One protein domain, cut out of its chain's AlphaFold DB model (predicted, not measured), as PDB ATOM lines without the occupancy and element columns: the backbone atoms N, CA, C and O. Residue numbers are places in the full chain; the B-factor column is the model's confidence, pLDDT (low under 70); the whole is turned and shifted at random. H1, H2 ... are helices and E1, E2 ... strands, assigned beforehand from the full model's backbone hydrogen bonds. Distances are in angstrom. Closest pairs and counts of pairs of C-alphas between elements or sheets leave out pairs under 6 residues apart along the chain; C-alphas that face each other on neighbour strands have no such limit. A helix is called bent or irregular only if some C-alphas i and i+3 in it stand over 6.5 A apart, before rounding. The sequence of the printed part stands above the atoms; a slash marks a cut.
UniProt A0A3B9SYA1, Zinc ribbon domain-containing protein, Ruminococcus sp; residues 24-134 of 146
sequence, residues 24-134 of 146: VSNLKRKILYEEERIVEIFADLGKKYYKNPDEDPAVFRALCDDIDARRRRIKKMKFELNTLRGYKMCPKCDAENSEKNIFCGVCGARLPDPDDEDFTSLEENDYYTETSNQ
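This is residues 24 to 134 of the 146 residues of the protein "Zinc ribbon domain-containing protein" of Ruminococcus sp (UniProt A0A3B9SYA1). A long helical hairpin, H1 and H2 side by side, has at the last residues of H2 a small head made of the strand hairpin E1 and E2 and the loops round it. From the head the chain folds back to the hairpin, where short H3 is near H2 and short H4 is near both long helices; the turn at residues 50 to 56 stands free at the far end. The printed part has 111 residues, with four named helices and two named strands in the order H1 H2 E1 E2 H3 H4; the sheet E1 - E2 is antiparallel and the class is mostly helix. The whole is loose, with a radius of gyration of the C-alphas of 16.4 A, and elongated, spanning 51 by 29 by 23 A.

E1, residues 87 to 89, and E2, residues 96 to 98, form an antiparallel hairpin at 138 degrees, with N 88 and O 97 within hydrogen-bond range at 2.8 A. The closest C-alphas of H2, residues 57 to 84, and E1 are those of Asn 82 and Lys 88, 5.9 A apart. H1, residues 24 to 51, touches H2, closest at the C-alphas of Ile 31 and Ile 74, 5.6 A; this helical hairpin has a shallow tilt of 16 degrees, opposite ways. H3, residues 117 to 120, is close to H2 but not clearly touching, with C-alphas 72 and 120 closest at 5.9 A. H4, residues 130 to 134, is close to H1 but not clearly touching, with C-alphas 35 and 132 closest at 5.8 A. In H1, H2 and H4 every O i to N i+4 pair is within hydrogen-bond range; H3 is too short for such a pair.

H1 begins at C-alpha 24 (-35.669, -43.023, -18.406) and is 40.9 A long; H2 is 40.7 A long. E1 measures 6.8 A, E2 6.9 A and H4 6.2 A. H3 is only just irregular: C-alphas 117 and 120 are 6.7 A apart. H4 ends at C-alpha 134 (-39.522, -22.479, -10.239).

The C-alphas farthest apart are those of Asn 52 and Gly 105, 51.3 A. The printed part has no cut; the link E2 to H3 is long, with 18 residues. Residues 124 to 125 and 130 to 134 have pLDDT under 70.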
ATOM      1  N   VAL A  24     -34.712 -44.052 -18.844       89.06
ATOM      2  CA  VAL A  24     -35.669 -43.023 -18.406       89.06
ATOM      3  C   VAL A  24     -35.586 -42.802 -16.893       89.06
ATOM      4  O   VAL A  24     -35.582 -41.661 -16.426       89.06
ATOM      5  N   SER A  25     -35.517 -43.877 -16.104       89.19
ATOM      6  CA  SER A  25     -35.401 -43.796 -14.642       89.19
ATOM      7  C   SER A  25     -34.062 -43.187 -14.201       89.19
ATOM      8  O   SER A  25     -34.022 -42.361 -13.287       89.19
ATOM      9  N   ASN A  26     -32.968 -43.557 -14.872       91.69
ATOM     10  CA  ASN A  26     -31.633 -43.017 -14.623       91.69
ATOM     11  C   ASN A  26     -31.551 -41.519 -14.945       91.69
ATOM     12  O   ASN A  26     -31.059 -40.753 -14.117       91.69
ATOM     13  N   LEU A  27     -32.052 -41.093 -16.110       92.50
ATOM     14  CA  LEU A  27     -32.061 -39.686 -16.513       92.50
ATOM     15  C   LEU A  27     -32.886 -38.833 -15.551       92.50
ATOM     16  O   LEU A  27     -32.407 -37.793 -15.112       92.50
ATOM     17  N   LYS A  28     -34.071 -39.301 -15.133       91.44
ATOM     18  CA  LYS A  28     -34.882 -38.608 -14.117       91.44
ATOM     19  C   LYS A  28     -34.114 -38.368 -12.819       91.44
ATOM     20  O   LYS A  28     -34.153 -37.263 -12.296       91.44
ATOM     21  N   ARG A  29     -33.396 -39.379 -12.312       93.44
ATOM     22  CA  ARG A  29     -32.572 -39.223 -11.103       93.44
ATOM     23  C   ARG A  29     -31.456 -38.198 -11.291       93.44
ATOM     24  O   ARG A  29     -31.233 -37.390 -10.400       93.44
ATOM     25  N   LYS A  30     -30.768 -38.219 -12.437       94.25
ATOM     26  CA  LYS A  30     -29.705 -37.247 -12.740       94.25
ATOM     27  C   LYS A  30     -30.245 -35.820 -12.854       94.25
ATOM     28  O   LYS A  30     -29.599 -34.902 -12.365       94.25
ATOM     29  N   ILE A  31     -31.419 -35.645 -13.465       92.75
ATOM     30  CA  ILE A  31     -32.106 -34.350 -13.549       92.75
ATOM     31  C   ILE A  31     -32.402 -33.823 -12.144       92.75
ATOM     32  O   ILE A  31     -31.974 -32.718 -11.833       92.75
ATOM     33  N   LEU A  32     -33.043 -34.632 -11.294       91.50
ATOM     34  CA  LEU A  32     -33.365 -34.242  -9.916       91.50
ATOM     35  C   LEU A  32     -32.109 -33.868  -9.120       91.50
ATOM     36  O   LEU A  32     -32.090 -32.843  -8.453       91.50
ATOM     37  N   TYR A  33     -31.039 -34.654  -9.245       93.06
ATOM     38  CA  TYR A  33     -29.765 -34.361  -8.588       93.06
ATOM     39  C   TYR A  33     -29.171 -33.009  -9.017       93.06
ATOM     40  O   TYR A  33     -28.703 -32.240  -8.180       93.06
ATOM     41  N   GLU A  34     -29.174 -32.701 -10.317       93.44
ATOM     42  CA  GLU A  34     -28.681 -31.407 -10.805       93.44
ATOM     43  C   GLU A  34     -29.590 -30.249 -10.363       93.44
ATOM     44  O   GLU A  34     -29.080 -29.180 -10.026       93.44
ATOM     45  N   GLU A  35     -30.911 -30.455 -10.317       90.94
ATOM     46  CA  GLU A  35     -31.883 -29.471  -9.819       90.94
ATOM     47  C   GLU A  35     -31.667 -29.170  -8.327       90.94
ATOM     48  O   GLU A  35     -31.545 -28.003  -7.951       90.94
ATOM     49  N   GLU A  36     -31.523 -30.197  -7.485       90.94
ATOM     50  CA  GLU A  36     -31.187 -30.051  -6.060       90.94
ATOM     51  C   GLU A  36     -29.859 -29.307  -5.879       90.94
ATOM     52  O   GLU A  36     -29.749 -28.384  -5.068       90.94
ATOM     53  N   ARG A  37     -28.852 -29.642  -6.692       93.00
ATOM     54  CA  ARG A  37     -27.533 -29.020  -6.601       93.00
ATOM     55  C   ARG A  37     -27.541 -27.543  -7.000       93.00
ATOM     56  O   ARG A  37     -26.802 -26.759  -6.407       93.00
ATOM     57  N   ILE A  38     -28.374 -27.147  -7.963       92.50
ATOM     58  CA  ILE A  38     -28.595 -25.731  -8.299       92.50
ATOM     59  C   ILE A  38     -29.145 -24.972  -7.085       92.50
ATOM     60  O   ILE A  38     -28.641 -23.894  -6.766       92.50
ATOM     61  N   VAL A  39     -30.133 -25.535  -6.379       90.69
ATOM     62  CA  VAL A  39     -30.724 -24.910  -5.181       90.69
ATOM     63  C   VAL A  39     -29.676 -24.718  -4.083       90.69
ATOM     64  O   VAL A  39     -29.596 -23.645  -3.483       90.69
ATOM     65  N   GLU A  40     -28.825 -25.718  -3.848       92.00
ATOM     66  CA  GLU A  40     -27.720 -25.607  -2.888       92.00
ATOM     67  C   GLU A  40     -26.743 -24.481  -3.253       92.00
ATOM     68  O   GLU A  40     -26.356 -23.695  -2.388       92.00
ATOM     69  N   ILE A  41     -26.370 -24.368  -4.533       93.62
ATOM     70  CA  ILE A  41     -25.443 -23.325  -4.995       93.62
ATOM     71  C   ILE A  41     -26.067 -21.939  -4.847       93.62
ATOM     72  O   ILE A  41     -25.379 -21.020  -4.407       93.62
ATOM     73  N   PHE A  42     -27.359 -21.776  -5.138       91.44
ATOM     74  CA  PHE A  42     -28.055 -20.513  -4.887       91.44
ATOM     75  C   PHE A  42     -28.095 -20.150  -3.402       91.44
ATOM     76  O   PHE A  42     -27.836 -19.000  -3.040       91.44
ATOM     77  N   ALA A  43     -28.362 -21.119  -2.524       91.31
ATOM     78  CA  ALA A  43     -28.324 -20.890  -1.084       91.31
ATOM     79  C   ALA A  43     -26.918 -20.474  -0.617       91.31
ATOM     80  O   ALA A  43     -26.776 -19.567   0.205       91.31
ATOM     81  N   ASP A  44     -25.873 -21.103  -1.149       92.56
ATOM     82  CA  ASP A  44     -24.487 -20.770  -0.824       92.56
ATOM     83  C   ASP A  44     -24.056 -19.414  -1.395       92.56
ATOM     84  O   ASP A  44     -23.358 -18.665  -0.708       92.56
ATOM     85  N   LEU A  45     -24.520 -19.063  -2.598       93.38
ATOM     86  CA  LEU A  45     -24.349 -17.742  -3.202       93.38
ATOM     87  C   LEU A  45     -24.932 -16.658  -2.286       93.38
ATOM     88  O   LEU A  45     -24.218 -15.737  -1.892       93.38
ATOM     89  N   GLY A  46     -26.195 -16.816  -1.873       92.31
ATOM     90  CA  GLY A  46     -26.870 -15.881  -0.973       92.31
ATOM     91  C   GLY A  46     -26.186 -15.768   0.391       92.31
ATOM     92  O   GLY A  46     -25.957 -14.663   0.880       92.31
ATOM     93  N   LYS A  47     -25.777 -16.896   0.993       93.75
ATOM     94  CA  LYS A  47     -25.029 -16.901   2.265       93.75
ATOM     95  C   LYS A  47     -23.689 -16.178   2.152       93.75
ATOM     96  O   LYS A  47     -23.319 -15.466   3.084       93.75
ATOM     97  N   LYS A  48     -22.937 -16.399   1.068       93.31
ATOM     98  CA  LYS A  48     -21.641 -15.742   0.850       93.31
ATOM     99  C   LYS A  48     -21.822 -14.242   0.688       93.31
ATOM    100  O   LYS A  48     -21.163 -13.491   1.396       93.31
ATOM    101  N   TYR A  49     -22.769 -13.830  -0.152       93.75
ATOM    102  CA  TYR A  49     -23.054 -12.419  -0.383       93.75
ATOM    103  C   TYR A  49     -23.513 -11.712   0.895       93.75
ATOM    104  O   TYR A  49     -22.996 -10.658   1.239       93.75
ATOM    105  N   TYR A  50     -24.423 -12.323   1.660       94.62
ATOM    106  CA  TYR A  50     -24.886 -11.758   2.930       94.62
ATOM    107  C   TYR A  50     -23.756 -11.582   3.957       94.62
ATOM    108  O   TYR A  50     -23.749 -10.614   4.712       94.62
ATOM    109  N   LYS A  51     -22.803 -12.525   4.010       94.56
ATOM    110  CA  LYS A  51     -21.673 -12.473   4.950       94.56
ATOM    111  C   LYS A  51     -20.606 -11.467   4.541       94.56
ATOM    112  O   LYS A  51     -20.014 -10.848   5.421       94.56
ATOM    113  N   ASN A  52     -20.328 -11.359   3.248       93.62
ATOM    114  CA  ASN A  52     -19.316 -10.458   2.722       93.62
ATOM    115  C   ASN A  52     -19.751  -9.919   1.350       93.62
ATOM    116  O   ASN A  52     -19.448 -10.533   0.326       93.62
ATOM    117  N   PRO A  53     -20.479  -8.791   1.314       90.19
ATOM    118  CA  PRO A  53     -20.908  -8.179   0.058       90.19
ATOM    119  C   PRO A  53     -19.737  -7.662  -0.790       90.19
ATOM    120  O   PRO A  53     -19.848  -7.617  -2.011       90.19
ATOM    121  N   ASP A  54     -18.621  -7.315  -0.143       92.81
ATOM    122  CA  ASP A  54     -17.404  -6.789  -0.778       92.81
ATOM    123  C   ASP A  54     -16.422  -7.899  -1.205       92.81
ATOM    124  O   ASP A  54     -15.277  -7.624  -1.570       92.81
ATOM    125  N   GLU A  55     -16.840  -9.167  -1.135       90.44
ATOM    126  CA  GLU A  55     -16.081 -10.304  -1.661       90.44
ATOM    127  C   GLU A  55     -15.795 -10.121  -3.162       90.44
ATOM    128  O   GLU A  55     -16.566  -9.482  -3.883       90.44
ATOM    129  N   ASP A  56     -14.702 -10.712  -3.653       92.06
ATOM    130  CA  ASP A  56     -14.335 -10.623  -5.068       92.06
ATOM    131  C   ASP A  56     -15.508 -11.078  -5.968       92.06
ATOM    132  O   ASP A  56     -15.935 -12.241  -5.889       92.06
ATOM    133  N   PRO A  57     -16.014 -10.210  -6.870       92.12
ATOM    134  CA  PRO A  57     -17.068 -10.558  -7.819       92.12
ATOM    135  C   PRO A  57     -16.781 -11.819  -8.642       92.12
ATOM    136  O   PRO A  57     -17.719 -12.483  -9.091       92.12
ATOM    137  N   ALA A  58     -15.509 -12.181  -8.840       92.81
ATOM    138  CA  ALA A  58     -15.126 -13.420  -9.507       92.81
ATOM    139  C   ALA A  58     -15.612 -14.676  -8.761       92.81
ATOM    140  O   ALA A  58     -15.975 -15.663  -9.402       92.81
ATOM    141  N   VAL A  59     -15.686 -14.641  -7.425       91.06
ATOM    142  CA  VAL A  59     -16.181 -15.758  -6.604       91.06
ATOM    143  C   VAL A  59     -17.671 -15.983  -6.842       91.06
ATOM    144  O   VAL A  59     -18.105 -17.124  -7.001       91.06
ATOM    145  N   PHE A  60     -18.457 -14.906  -6.896       92.50
ATOM    146  CA  PHE A  60     -19.884 -14.989  -7.205       92.50
ATOM    147  C   PHE A  60     -20.115 -15.417  -8.654       92.50
ATOM    148  O   PHE A  60     -20.946 -16.288  -8.903       92.50
ATOM    149  N   ARG A  61     -19.329 -14.880  -9.596       93.38
ATOM    150  CA  ARG A  61     -19.400 -15.265 -11.010       93.38
ATOM    151  C   ARG A  61     -19.156 -16.759 -11.207       93.38
ATOM    152  O   ARG A  61     -19.942 -17.396 -11.888       93.38
ATOM    153  N   ALA A  62     -18.157 -17.335 -10.539       94.50
ATOM    154  CA  ALA A  62     -17.883 -18.769 -10.627       94.50
ATOM    155  C   ALA A  62     -19.062 -19.644 -10.151       94.50
ATOM    156  O   ALA A  62     -19.283 -20.730 -10.683       94.50
ATOM    157  N   LEU A  63     -19.834 -19.182  -9.159       93.56
ATOM    158  CA  LEU A  63     -21.041 -19.881  -8.703       93.56
ATOM    159  C   LEU A  63     -22.176 -19.765  -9.729       93.56
ATOM    160  O   LEU A  63     -22.849 -20.760  -9.991       93.56
ATOM    161  N   CYS A  64     -22.356 -18.587 -10.336       92.69
ATOM    162  CA  CYS A  64     -23.304 -18.392 -11.437       92.69
ATOM    163  C   CYS A  64     -22.947 -19.265 -12.651       92.69
ATOM    164  O   CYS A  64     -23.821 -19.923 -13.208       92.69
ATOM    165  N   ASP A  65     -21.665 -19.349 -13.004       93.62
ATOM    166  CA  ASP A  65     -21.194 -20.177 -14.115       93.62
ATOM    167  C   ASP A  65     -21.456 -21.677 -13.860       93.62
ATOM    168  O   ASP A  65     -21.842 -22.397 -14.786       93.62
ATOM    169  N   ASP A  66     -21.308 -22.164 -12.614       94.00
ATOM    170  CA  ASP A  66     -21.674 -23.551 -12.262       94.00
ATOM    171  C   ASP A  66     -23.191 -23.769 -12.359       94.00
ATOM    172  O   ASP A  66     -23.630 -24.778 -12.914       94.00
ATOM    173  N   ILE A  67     -24.010 -22.815 -11.901       92.12
ATOM    174  CA  ILE A  67     -25.471 -22.874 -12.074       92.12
ATOM    175  C   ILE A  67     -25.832 -22.993 -13.559       92.12
ATOM    176  O   ILE A  67     -26.603 -23.878 -13.939       92.12
ATOM    177  N   ASP A  68     -25.249 -22.157 -14.413       91.69
ATOM    178  CA  ASP A  68     -25.531 -22.179 -15.843       91.69
ATOM    179  C   ASP A  68     -25.056 -23.486 -16.488       91.69
ATOM    180  O   ASP A  68     -25.751 -24.083 -17.314       91.69
ATOM    181  N   ALA A  69     -23.887 -23.996 -16.100       92.44
ATOM    182  CA  ALA A  69     -23.413 -25.295 -16.567       92.44
ATOM    183  C   ALA A  69     -24.386 -26.428 -16.188       92.44
ATOM    184  O   ALA A  69     -24.664 -27.303 -17.013       92.44
ATOM    185  N   ARG A  70     -24.944 -26.402 -14.973       93.00
ATOM    186  CA  ARG A  70     -25.951 -27.371 -14.506       93.00
ATOM    187  C   ARG A  70     -27.261 -27.253 -15.267       93.00
ATOM    188  O   ARG A  70     -27.783 -28.268 -15.722       93.00
ATOM    189  N   ARG A  71     -27.749 -26.032 -15.490       90.81
ATOM    190  CA  ARG A  71     -28.953 -25.776 -16.295       90.81
ATOM    191  C   ARG A  71     -28.813 -26.320 -17.715       90.81
ATOM    192  O   ARG A  71     -29.713 -27.012 -18.187       90.81
ATOM    193  N   ARG A  72     -27.656 -26.130 -18.363       90.50
ATOM    194  CA  ARG A  72     -27.374 -26.717 -19.689       90.50
ATOM    195  C   ARG A  72     -27.405 -28.248 -19.666       90.50
ATOM    196  O   ARG A  72     -27.936 -28.867 -20.587       90.50
ATOM    197  N   ARG A  73     -26.884 -28.878 -18.603       91.62
ATOM    198  CA  ARG A  73     -26.973 -30.340 -18.424       91.62
ATOM    199  C   ARG A  73     -28.417 -30.806 -18.250       91.62
ATOM    200  O   ARG A  73     -28.811 -31.774 -18.898       91.62
ATOM    201  N   ILE A  74     -29.215 -30.115 -17.436       91.75
ATOM    202  CA  ILE A  74     -30.644 -30.412 -17.247       91.75
ATOM    203  C   ILE A  74     -31.400 -30.304 -18.570       91.75
ATOM    204  O   ILE A  74     -32.144 -31.225 -18.910       91.75
ATOM    205  N   LYS A  75     -31.161 -29.234 -19.340       90.62
ATOM    206  CA  LYS A  75     -31.768 -29.028 -20.660       90.62
ATOM    207  C   LYS A  75     -31.548 -30.230 -21.572       90.62
ATOM    208  O   LYS A  75     -32.506 -30.830 -22.059       90.62
ATOM    209  N   LYS A  76     -30.286 -30.640 -21.721       90.50
ATOM    210  CA  LYS A  76     -29.905 -31.803 -22.530       90.50
ATOM    211  C   LYS A  76     -30.556 -33.096 -22.029       90.50
ATOM    212  O   LYS A  76     -31.150 -33.819 -22.822       90.50
ATOM    213  N   MET A  77     -30.501 -33.368 -20.724       92.44
ATOM    214  CA  MET A  77     -31.073 -34.595 -20.154       92.44
ATOM    215  C   MET A  77     -32.597 -34.663 -20.289       92.44
ATOM    216  O   MET A  77     -33.138 -35.739 -20.531       92.44
ATOM    217  N   LYS A  78     -33.316 -33.543 -20.139       90.19
ATOM    218  CA  LYS A  78     -34.775 -33.512 -20.328       90.19
ATOM    219  C   LYS A  78     -35.161 -33.637 -21.800       90.19
ATOM    220  O   LYS A  78     -36.152 -34.297 -22.109       90.19
ATOM    221  N   PHE A  79     -34.374 -33.064 -22.707       89.75
ATOM    222  CA  PHE A  79     -34.554 -33.286 -24.138       89.75
ATOM    223  C   PHE A  79     -34.369 -34.763 -24.509       89.75
ATOM    224  O   PHE A  79     -35.235 -35.345 -25.163       89.75
ATOM    225  N   GLU A  80     -33.297 -35.394 -24.028       89.94
ATOM    226  CA  GLU A  80     -33.029 -36.825 -24.210       89.94
ATOM    227  C   GLU A  80     -34.148 -37.687 -23.606       89.94
ATOM    228  O   GLU A  80     -34.654 -38.600 -24.253       89.94
ATOM    229  N   LEU A  81     -34.626 -37.344 -22.406       90.31
ATOM    230  CA  LEU A  81     -35.745 -38.021 -21.749       90.31
ATOM    231  C   LEU A  81     -37.030 -37.991 -22.590       90.31
ATOM    232  O   LEU A  81     -37.743 -38.993 -22.642       90.31
ATOM    233  N   ASN A  82     -37.349 -36.851 -23.207       88.38
ATOM    234  CA  ASN A  82     -38.531 -36.704 -24.057       88.38
ATOM    235  C   ASN A  82     -38.350 -37.457 -25.383       88.38
ATOM    236  O   ASN A  82     -39.251 -38.177 -25.815       88.38
ATOM    237  N   THR A  83     -37.147 -37.392 -25.955       87.38
ATOM    238  CA  THR A  83     -36.755 -38.138 -27.158       87.38
ATOM    239  C   THR A  83     -36.918 -39.646 -26.944       87.38
ATOM    240  O   THR A  83     -37.591 -40.305 -27.727       87.38
ATOM    241  N   LEU A  84     -36.458 -40.189 -25.809       87.38
ATOM    242  CA  LEU A  84     -36.661 -41.600 -25.432       87.38
ATOM    243  C   LEU A  84     -38.139 -41.994 -25.267       87.38
ATOM    244  O   LEU A  84     -38.483 -43.176 -25.357       87.38
ATOM    245  N   ARG A  85     -39.020 -41.022 -25.002       85.75
ATOM    246  CA  ARG A  85     -40.480 -41.209 -24.955       85.75
ATOM    247  C   ARG A  85     -41.151 -41.029 -26.321       85.75
ATOM    248  O   ARG A  85     -42.355 -41.258 -26.421       85.75
ATOM    249  N   GLY A  86     -40.396 -40.658 -27.353       86.69
ATOM    250  CA  GLY A  86     -40.851 -40.510 -28.735       86.69
ATOM    251  C   GLY A  86     -41.405 -39.128 -29.088       86.69
ATOM    252  O   GLY A  86     -42.081 -38.997 -30.114       86.69
ATOM    253  N   TYR A  87     -41.150 -38.101 -28.268       88.56
ATOM    254  CA  TYR A  87     -41.649 -36.748 -28.519       88.56
ATOM    255  C   TYR A  87     -40.624 -35.644 -28.216       88.56
ATOM    256  O   TYR A  87     -39.699 -35.803 -27.428       88.56
ATOM    257  N   LYS A  88     -40.822 -34.480 -28.837       88.88
ATOM    258  CA  LYS A  88     -40.136 -33.213 -28.555       88.88
ATOM    259  C   LYS A  88     -41.166 -32.187 -28.101       88.88
ATOM    260  O   LYS A  88     -42.299 -32.196 -28.582       88.88
ATOM    261  N   MET A  89     -40.771 -31.295 -27.199       88.44
ATOM    262  CA  MET A  89     -41.627 -30.197 -26.753       88.44
ATOM    263  C   MET A  89     -41.304 -28.952 -27.564       88.44
ATOM    264  O   MET A  89     -40.137 -28.649 -27.814       88.44
ATOM    265  N   CYS A  90     -42.337 -28.245 -28.015       87.56
ATOM    266  CA  CYS A  90     -42.142 -26.968 -28.681       87.56
ATOM    267  C   CYS A  90     -41.829 -25.876 -27.648       87.56
ATOM    268  O   CYS A  90     -42.691 -25.610 -26.820       87.56
ATOM    269  N   PRO A  91     -40.690 -25.166 -27.742       82.88
ATOM    270  CA  PRO A  91     -40.312 -24.137 -26.768       82.88
ATOM    271  C   PRO A  91     -41.178 -22.869 -26.837       82.88
ATOM    272  O   PRO A  91     -41.060 -21.995 -25.992       82.88
ATOM    273  N   LYS A  92     -42.020 -22.724 -27.872       84.69
ATOM    274  CA  LYS A  92     -42.859 -21.533 -28.080       84.69
ATOM    275  C   LYS A  92     -44.300 -21.713 -27.600       84.69
ATOM    276  O   LYS A  92     -44.961 -20.730 -27.286       84.69
ATOM    277  N   CYS A  93     -44.832 -22.932 -27.673       87.56
ATOM    278  CA  CYS A  93     -46.255 -23.192 -27.431       87.56
ATOM    279  C   CYS A  93     -46.530 -24.492 -26.669       87.56
ATOM    280  O   CYS A  93     -47.676 -24.935 -26.647       87.56
ATOM    281  N   ASP A  94     -45.487 -25.156 -26.171       86.25
ATOM    282  CA  ASP A  94     -45.549 -26.375 -25.355       86.25
ATOM    283  C   ASP A  94     -46.286 -27.559 -25.989       86.25
ATOM    284  O   ASP A  94     -46.703 -28.497 -25.315       86.25
ATOM    285  N   ALA A  95     -46.429 -27.557 -27.315       89.50
ATOM    286  CA  ALA A  95     -47.038 -28.672 -28.021       89.50
ATOM    287  C   ALA A  95     -46.075 -29.867 -28.084       89.50
ATOM    288  O   ALA A  95     -44.918 -29.724 -28.501       89.50
ATOM    289  N   GLU A  96     -46.588 -31.053 -27.764       90.56
ATOM    290  CA  GLU A  96     -45.921 -32.325 -28.031       90.56
ATOM    291  C   GLU A  96     -45.854 -32.566 -29.541       90.56
ATOM    292  O   GLU A  96     -46.857 -32.536 -30.257       90.56
ATOM    293  N   ASN A  97     -44.649 -32.793 -30.045       91.12
ATOM    294  CA  ASN A  97     -44.387 -33.090 -31.443       91.12
ATOM    295  C   ASN A  97     -43.655 -34.423 -31.551       91.12
ATOM    296  O   ASN A  97     -42.908 -34.794 -30.653       91.12
ATOM    297  N   SER A  98     -43.839 -35.143 -32.658       88.75
ATOM    298  CA  SER A  98     -43.060 -36.360 -32.898       88.75
ATOM    299  C   SER A  98     -41.568 -36.035 -32.912       88.75
ATOM    300  O   SER A  98     -41.165 -34.993 -33.427       88.75
ATOM    301  N   GLU A  99     -40.747 -36.950 -32.404       83.44
ATOM    302  CA  GLU A  99     -39.285 -36.847 -32.434       83.44
ATOM    303  C   GLU A  99     -38.718 -36.476 -33.818       83.44
ATOM    304  O   GLU A  99     -37.754 -35.717 -33.924       83.44
ATOM    305  N   LYS A 100     -39.348 -36.969 -34.889       85.38
ATOM    306  CA  LYS A 100     -38.904 -36.762 -36.275       85.38
ATOM    307  C   LYS A 100     -39.262 -35.388 -36.841       85.38
ATOM    308  O   LYS A 100     -38.793 -35.037 -37.921       85.38
ATOM    309  N   ASN A 101     -40.118 -34.627 -36.163       88.44
ATOM    310  CA  ASN A 101     -40.546 -33.328 -36.655       88.44
ATOM    311  C   ASN A 101     -39.431 -32.298 -36.443       88.44
ATOM    312  O   ASN A 101     -38.837 -32.214 -35.370       88.44
ATOM    313  N   ILE A 102     -39.189 -31.486 -37.472       90.31
ATOM    314  CA  ILE A 102     -38.252 -30.350 -37.432       90.31
ATOM    315  C   ILE A 102     -38.990 -29.059 -37.050       90.31
ATOM    316  O   ILE A 102     -38.419 -28.161 -36.443       90.31
ATOM    317  N   PHE A 103     -40.285 -28.972 -37.367       93.19
ATOM    318  CA  PHE A 103     -41.142 -27.835 -37.042       93.19
ATOM    319  C   PHE A 103     -42.347 -28.288 -36.226       93.19
ATOM    320  O   PHE A 103     -42.859 -29.396 -36.394       93.19
ATOM    321  N   CYS A 104     -42.812 -27.404 -35.352       92.94
ATOM    322  CA  CYS A 104     -44.010 -27.603 -34.566       92.94
ATOM    323  C   CYS A 104     -45.245 -27.625 -35.473       92.94
ATOM    324  O   CYS A 104     -45.500 -26.660 -36.196       92.94
ATOM    325  N   GLY A 105     -46.059 -28.676 -35.372       92.00
ATOM    326  CA  GLY A 105     -47.312 -28.793 -36.124       92.00
ATOM    327  C   GLY A 105     -48.414 -27.817 -35.688       92.00
ATOM    328  O   GLY A 105     -49.413 -27.690 -36.389       92.00
ATOM    329  N   VAL A 106     -48.246 -27.136 -34.548       94.25
ATOM    330  CA  VAL A 106     -49.242 -26.208 -33.980       94.25
ATOM    331  C   VAL A 106     -48.888 -24.752 -34.276       94.25
ATOM    332  O   VAL A 106     -49.713 -24.018 -34.810       94.25
ATOM    333  N   CYS A 107     -47.668 -24.315 -33.944       93.31
ATOM    334  CA  CYS A 107     -47.275 -22.902 -34.050       93.31
ATOM    335  C   CYS A 107     -46.232 -22.609 -35.143       93.31
ATOM    336  O   CYS A 107     -45.840 -21.453 -35.312       93.31
ATOM    337  N   GLY A 108     -45.745 -23.635 -35.853       90.56
ATOM    338  CA  GLY A 108     -44.746 -23.502 -36.918       90.56
ATOM    339  C   GLY A 108     -43.322 -23.172 -36.452       90.56
ATOM    340  O   GLY A 108     -42.436 -23.025 -37.290       90.56
ATOM    341  N   ALA A 109     -43.071 -23.055 -35.143       90.06
ATOM    342  CA  ALA A 109     -41.724 -22.821 -34.623       90.06
ATOM    343  C   ALA A 109     -40.800 -24.010 -34.914       90.06
ATOM    344  O   ALA A 109     -41.239 -25.162 -34.893       90.06
ATOM    345  N   ARG A 110     -39.513 -23.738 -35.149       89.19
ATOM    346  CA  ARG A 110     -38.493 -24.784 -35.260       89.19
ATOM    347  C   ARG A 110     -38.368 -25.508 -33.918       89.19
ATOM    348  O   ARG A 110     -38.383 -24.872 -32.865       89.19
ATOM    349  N   LEU A 111     -38.331 -26.835 -33.963       88.12
ATOM    350  CA  LEU A 111     -38.145 -27.664 -32.780       88.12
ATOM    351  C   LEU A 111     -36.653 -27.736 -32.434       88.12
ATOM    352  O   LEU A 111     -35.835 -27.710 -33.353       88.12
ATOM    353  N   PRO A 112     -36.301 -27.839 -31.142       84.25
ATOM    354  CA  PRO A 112     -34.908 -27.877 -30.722       84.25
ATOM    355  C   PRO A 112     -34.201 -29.129 -31.252       84.25
ATOM    356  O   PRO A 112     -34.780 -30.226 -31.234       84.25
ATOM    357  N   ASP A 113     -32.951 -28.969 -31.676       84.56
ATOM    358  CA  ASP A 113     -32.041 -30.058 -32.013       84.56
ATOM    359  C   ASP A 113     -30.794 -29.980 -31.112       84.56
ATOM    360  O   ASP A 113     -30.228 -28.898 -30.967       84.56
ATOM    361  N   PRO A 114     -30.366 -31.077 -30.460       77.31
ATOM    362  CA  PRO A 114     -29.200 -31.071 -29.579       77.31
ATOM    363  C   PRO A 114     -27.885 -30.754 -30.300       77.31
ATOM    364  O   PRO A 114     -26.914 -30.423 -29.614       77.31
ATOM    365  N   ASP A 115     -27.848 -30.867 -31.631       79.88
ATOM    366  CA  ASP A 115     -26.677 -30.554 -32.452       79.88
ATOM    367  C   ASP A 115     -26.631 -29.081 -32.902       79.88
ATOM    368  O   ASP A 115     -25.622 -28.639 -33.454       79.88
ATOM    369  N   ASP A 116     -27.688 -28.298 -32.655       82.12
ATOM    370  CA  ASP A 116     -27.686 -26.872 -32.974       82.12
ATOM    371  C   ASP A 116     -26.821 -26.071 -31.980       82.12
ATOM    372  O   ASP A 116     -26.867 -26.277 -30.762       82.12
ATOM    373  N   GLU A 117     -26.059 -25.092 -32.484       74.12
ATOM    374  CA  GLU A 117     -25.200 -24.234 -31.647       74.12
ATOM    375  C   GLU A 117     -26.000 -23.428 -30.607       74.12
ATOM    376  O   GLU A 117     -25.519 -23.166 -29.499       74.12
ATOM    377  N   ASP A 118     -27.241 -23.071 -30.938       76.00
ATOM    378  CA  ASP A 118     -28.146 -22.306 -30.082       76.00
ATOM    379  C   ASP A 118     -28.803 -23.155 -28.983       76.00
ATOM    380  O   ASP A 118     -29.263 -22.602 -27.979       76.00
ATOM    381  N   PHE A 119     -28.776 -24.489 -29.080       80.81
ATOM    382  CA  PHE A 119     -29.446 -25.367 -28.122       80.81
ATOM    383  C   PHE A 119     -28.906 -25.193 -26.702       80.81
ATOM    384  O   PHE A 119     -29.649 -25.287 -25.732       80.81
ATOM    385  N   THR A 120     -27.617 -24.897 -26.544       75.44
ATOM    386  CA  THR A 120     -26.992 -24.748 -25.216       75.44
ATOM    387  C   THR A 120     -27.200 -23.376 -24.572       75.44
ATOM    388  O   THR A 120     -26.774 -23.162 -23.430       75.44
ATOM    389  N   SER A 121     -27.862 -22.450 -25.267       81.44
ATOM    390  CA  SER A 121     -28.244 -21.161 -24.698       81.44
ATOM    391  C   SER A 121     -29.300 -21.340 -23.596       81.44
ATOM    392  O   SER A 121     -30.142 -22.241 -23.652       81.44
ATOM    393  N   LEU A 122     -29.206 -20.508 -22.556       78.25
ATOM    394  CA  LEU A 122     -30.164 -20.451 -21.452       78.25
ATOM    395  C   LEU A 122     -31.013 -19.194 -21.632       78.25
ATOM    396  O   LEU A 122     -30.629 -18.115 -21.190       78.25
ATOM    397  N   GLU A 123     -32.129 -19.327 -22.339       74.88
ATOM    398  CA  GLU A 123     -33.106 -18.246 -22.483       74.88
ATOM    399  C   GLU A 123     -34.010 -18.174 -21.241       74.88
ATOM    400  O   GLU A 123     -34.259 -19.189 -20.585       74.88
ATOM    401  N   GLU A 124     -34.523 -16.981 -20.916       58.62
ATOM    402  CA  GLU A 124     -35.304 -16.721 -19.690       58.62
ATOM    403  C   GLU A 124     -36.567 -17.600 -19.546       58.62
ATOM    404  O   GLU A 124     -37.046 -17.780 -18.431       58.62
ATOM    405  N   ASN A 125     -37.052 -18.220 -20.631       61.09
ATOM    406  CA  ASN A 125     -38.221 -19.115 -20.653       61.09
ATOM    407  C   ASN A 125     -37.941 -20.450 -21.355       61.09
ATOM    408  O   ASN A 125     -38.769 -20.977 -22.096       61.09
ATOM    409  N   ASP A 126     -36.749 -21.005 -21.170       70.56
ATOM    410  CA  ASP A 126     -36.464 -22.334 -21.697       70.56
ATOM    411  C   ASP A 126     -37.247 -23.412 -20.930       70.56
ATOM    412  O   ASP A 126     -36.888 -23.759 -19.798       70.56
ATOM    413  N   TYR A 127     -38.264 -23.978 -21.596       74.38
ATOM    414  CA  TYR A 127     -39.120 -25.081 -21.137       74.38
ATOM    415  C   TYR A 127     -38.351 -26.182 -20.395       74.38
ATOM    416  O   TYR A 127     -38.771 -26.692 -19.353       74.38
ATOM    417  N   TYR A 128     -37.176 -26.564 -20.900       71.38
ATOM    418  CA  TYR A 128     -36.412 -27.657 -20.311       71.38
ATOM    419  C   TYR A 128     -35.730 -27.256 -18.992       71.38
ATOM    420  O   TYR A 128     -35.376 -28.114 -18.188       71.38
ATOM    421  N   THR A 129     -35.579 -25.969 -18.705       74.69
ATOM    422  CA  THR A 129     -35.005 -25.470 -17.444       74.69
ATOM    423  C   THR A 129     -36.036 -24.822 -16.517       74.69
ATOM    424  O   THR A 129     -35.712 -24.561 -15.359       74.69
ATOM    425  N   GLU A 130     -37.292 -24.663 -16.948       68.31
ATOM    426  CA  GLU A 130     -38.371 -24.031 -16.169       68.31
ATOM    427  C   GLU A 130     -38.515 -24.565 -14.740       68.31
ATOM    428  O   GLU A 130     -38.676 -23.792 -13.800       68.31
ATOM    429  N   THR A 131     -38.390 -25.877 -14.535       63.66
ATOM    430  CA  THR A 131     -38.522 -26.487 -13.200       63.66
ATOM    431  C   THR A 131     -37.421 -26.023 -12.237       63.66
ATOM    432  O   THR A 131     -37.676 -25.819 -11.055       63.66
ATOM    433  N   SER A 132     -36.212 -25.759 -12.746       60.81
ATOM    434  CA  SER A 132     -35.130 -25.135 -11.967       60.81
ATOM    435  C   SER A 132     -35.311 -23.623 -11.791       60.81
ATOM    436  O   SER A 132     -34.760 -23.039 -10.861       60.81
ATOM    437  N   ASN A 133     -36.119 -22.986 -12.644       61.88
ATOM    438  CA  ASN A 133     -36.528 -21.587 -12.500       61.88
ATOM    439  C   ASN A 133     -37.696 -21.421 -11.522       61.88
ATOM    440  O   ASN A 133     -37.923 -20.320 -11.029       61.88
ATOM    441  N   GLN A 134     -38.401 -22.501 -11.178       63.84
ATOM    442  CA  GLN A 134     -39.522 -22.479 -10.239       63.84
ATOM    443  C   GLN A 134     -39.116 -21.968  -8.846       63.84
ATOM    444  O   GLN A 134     -39.928 -21.348  -8.169       63.84
TER     445      GLN A 134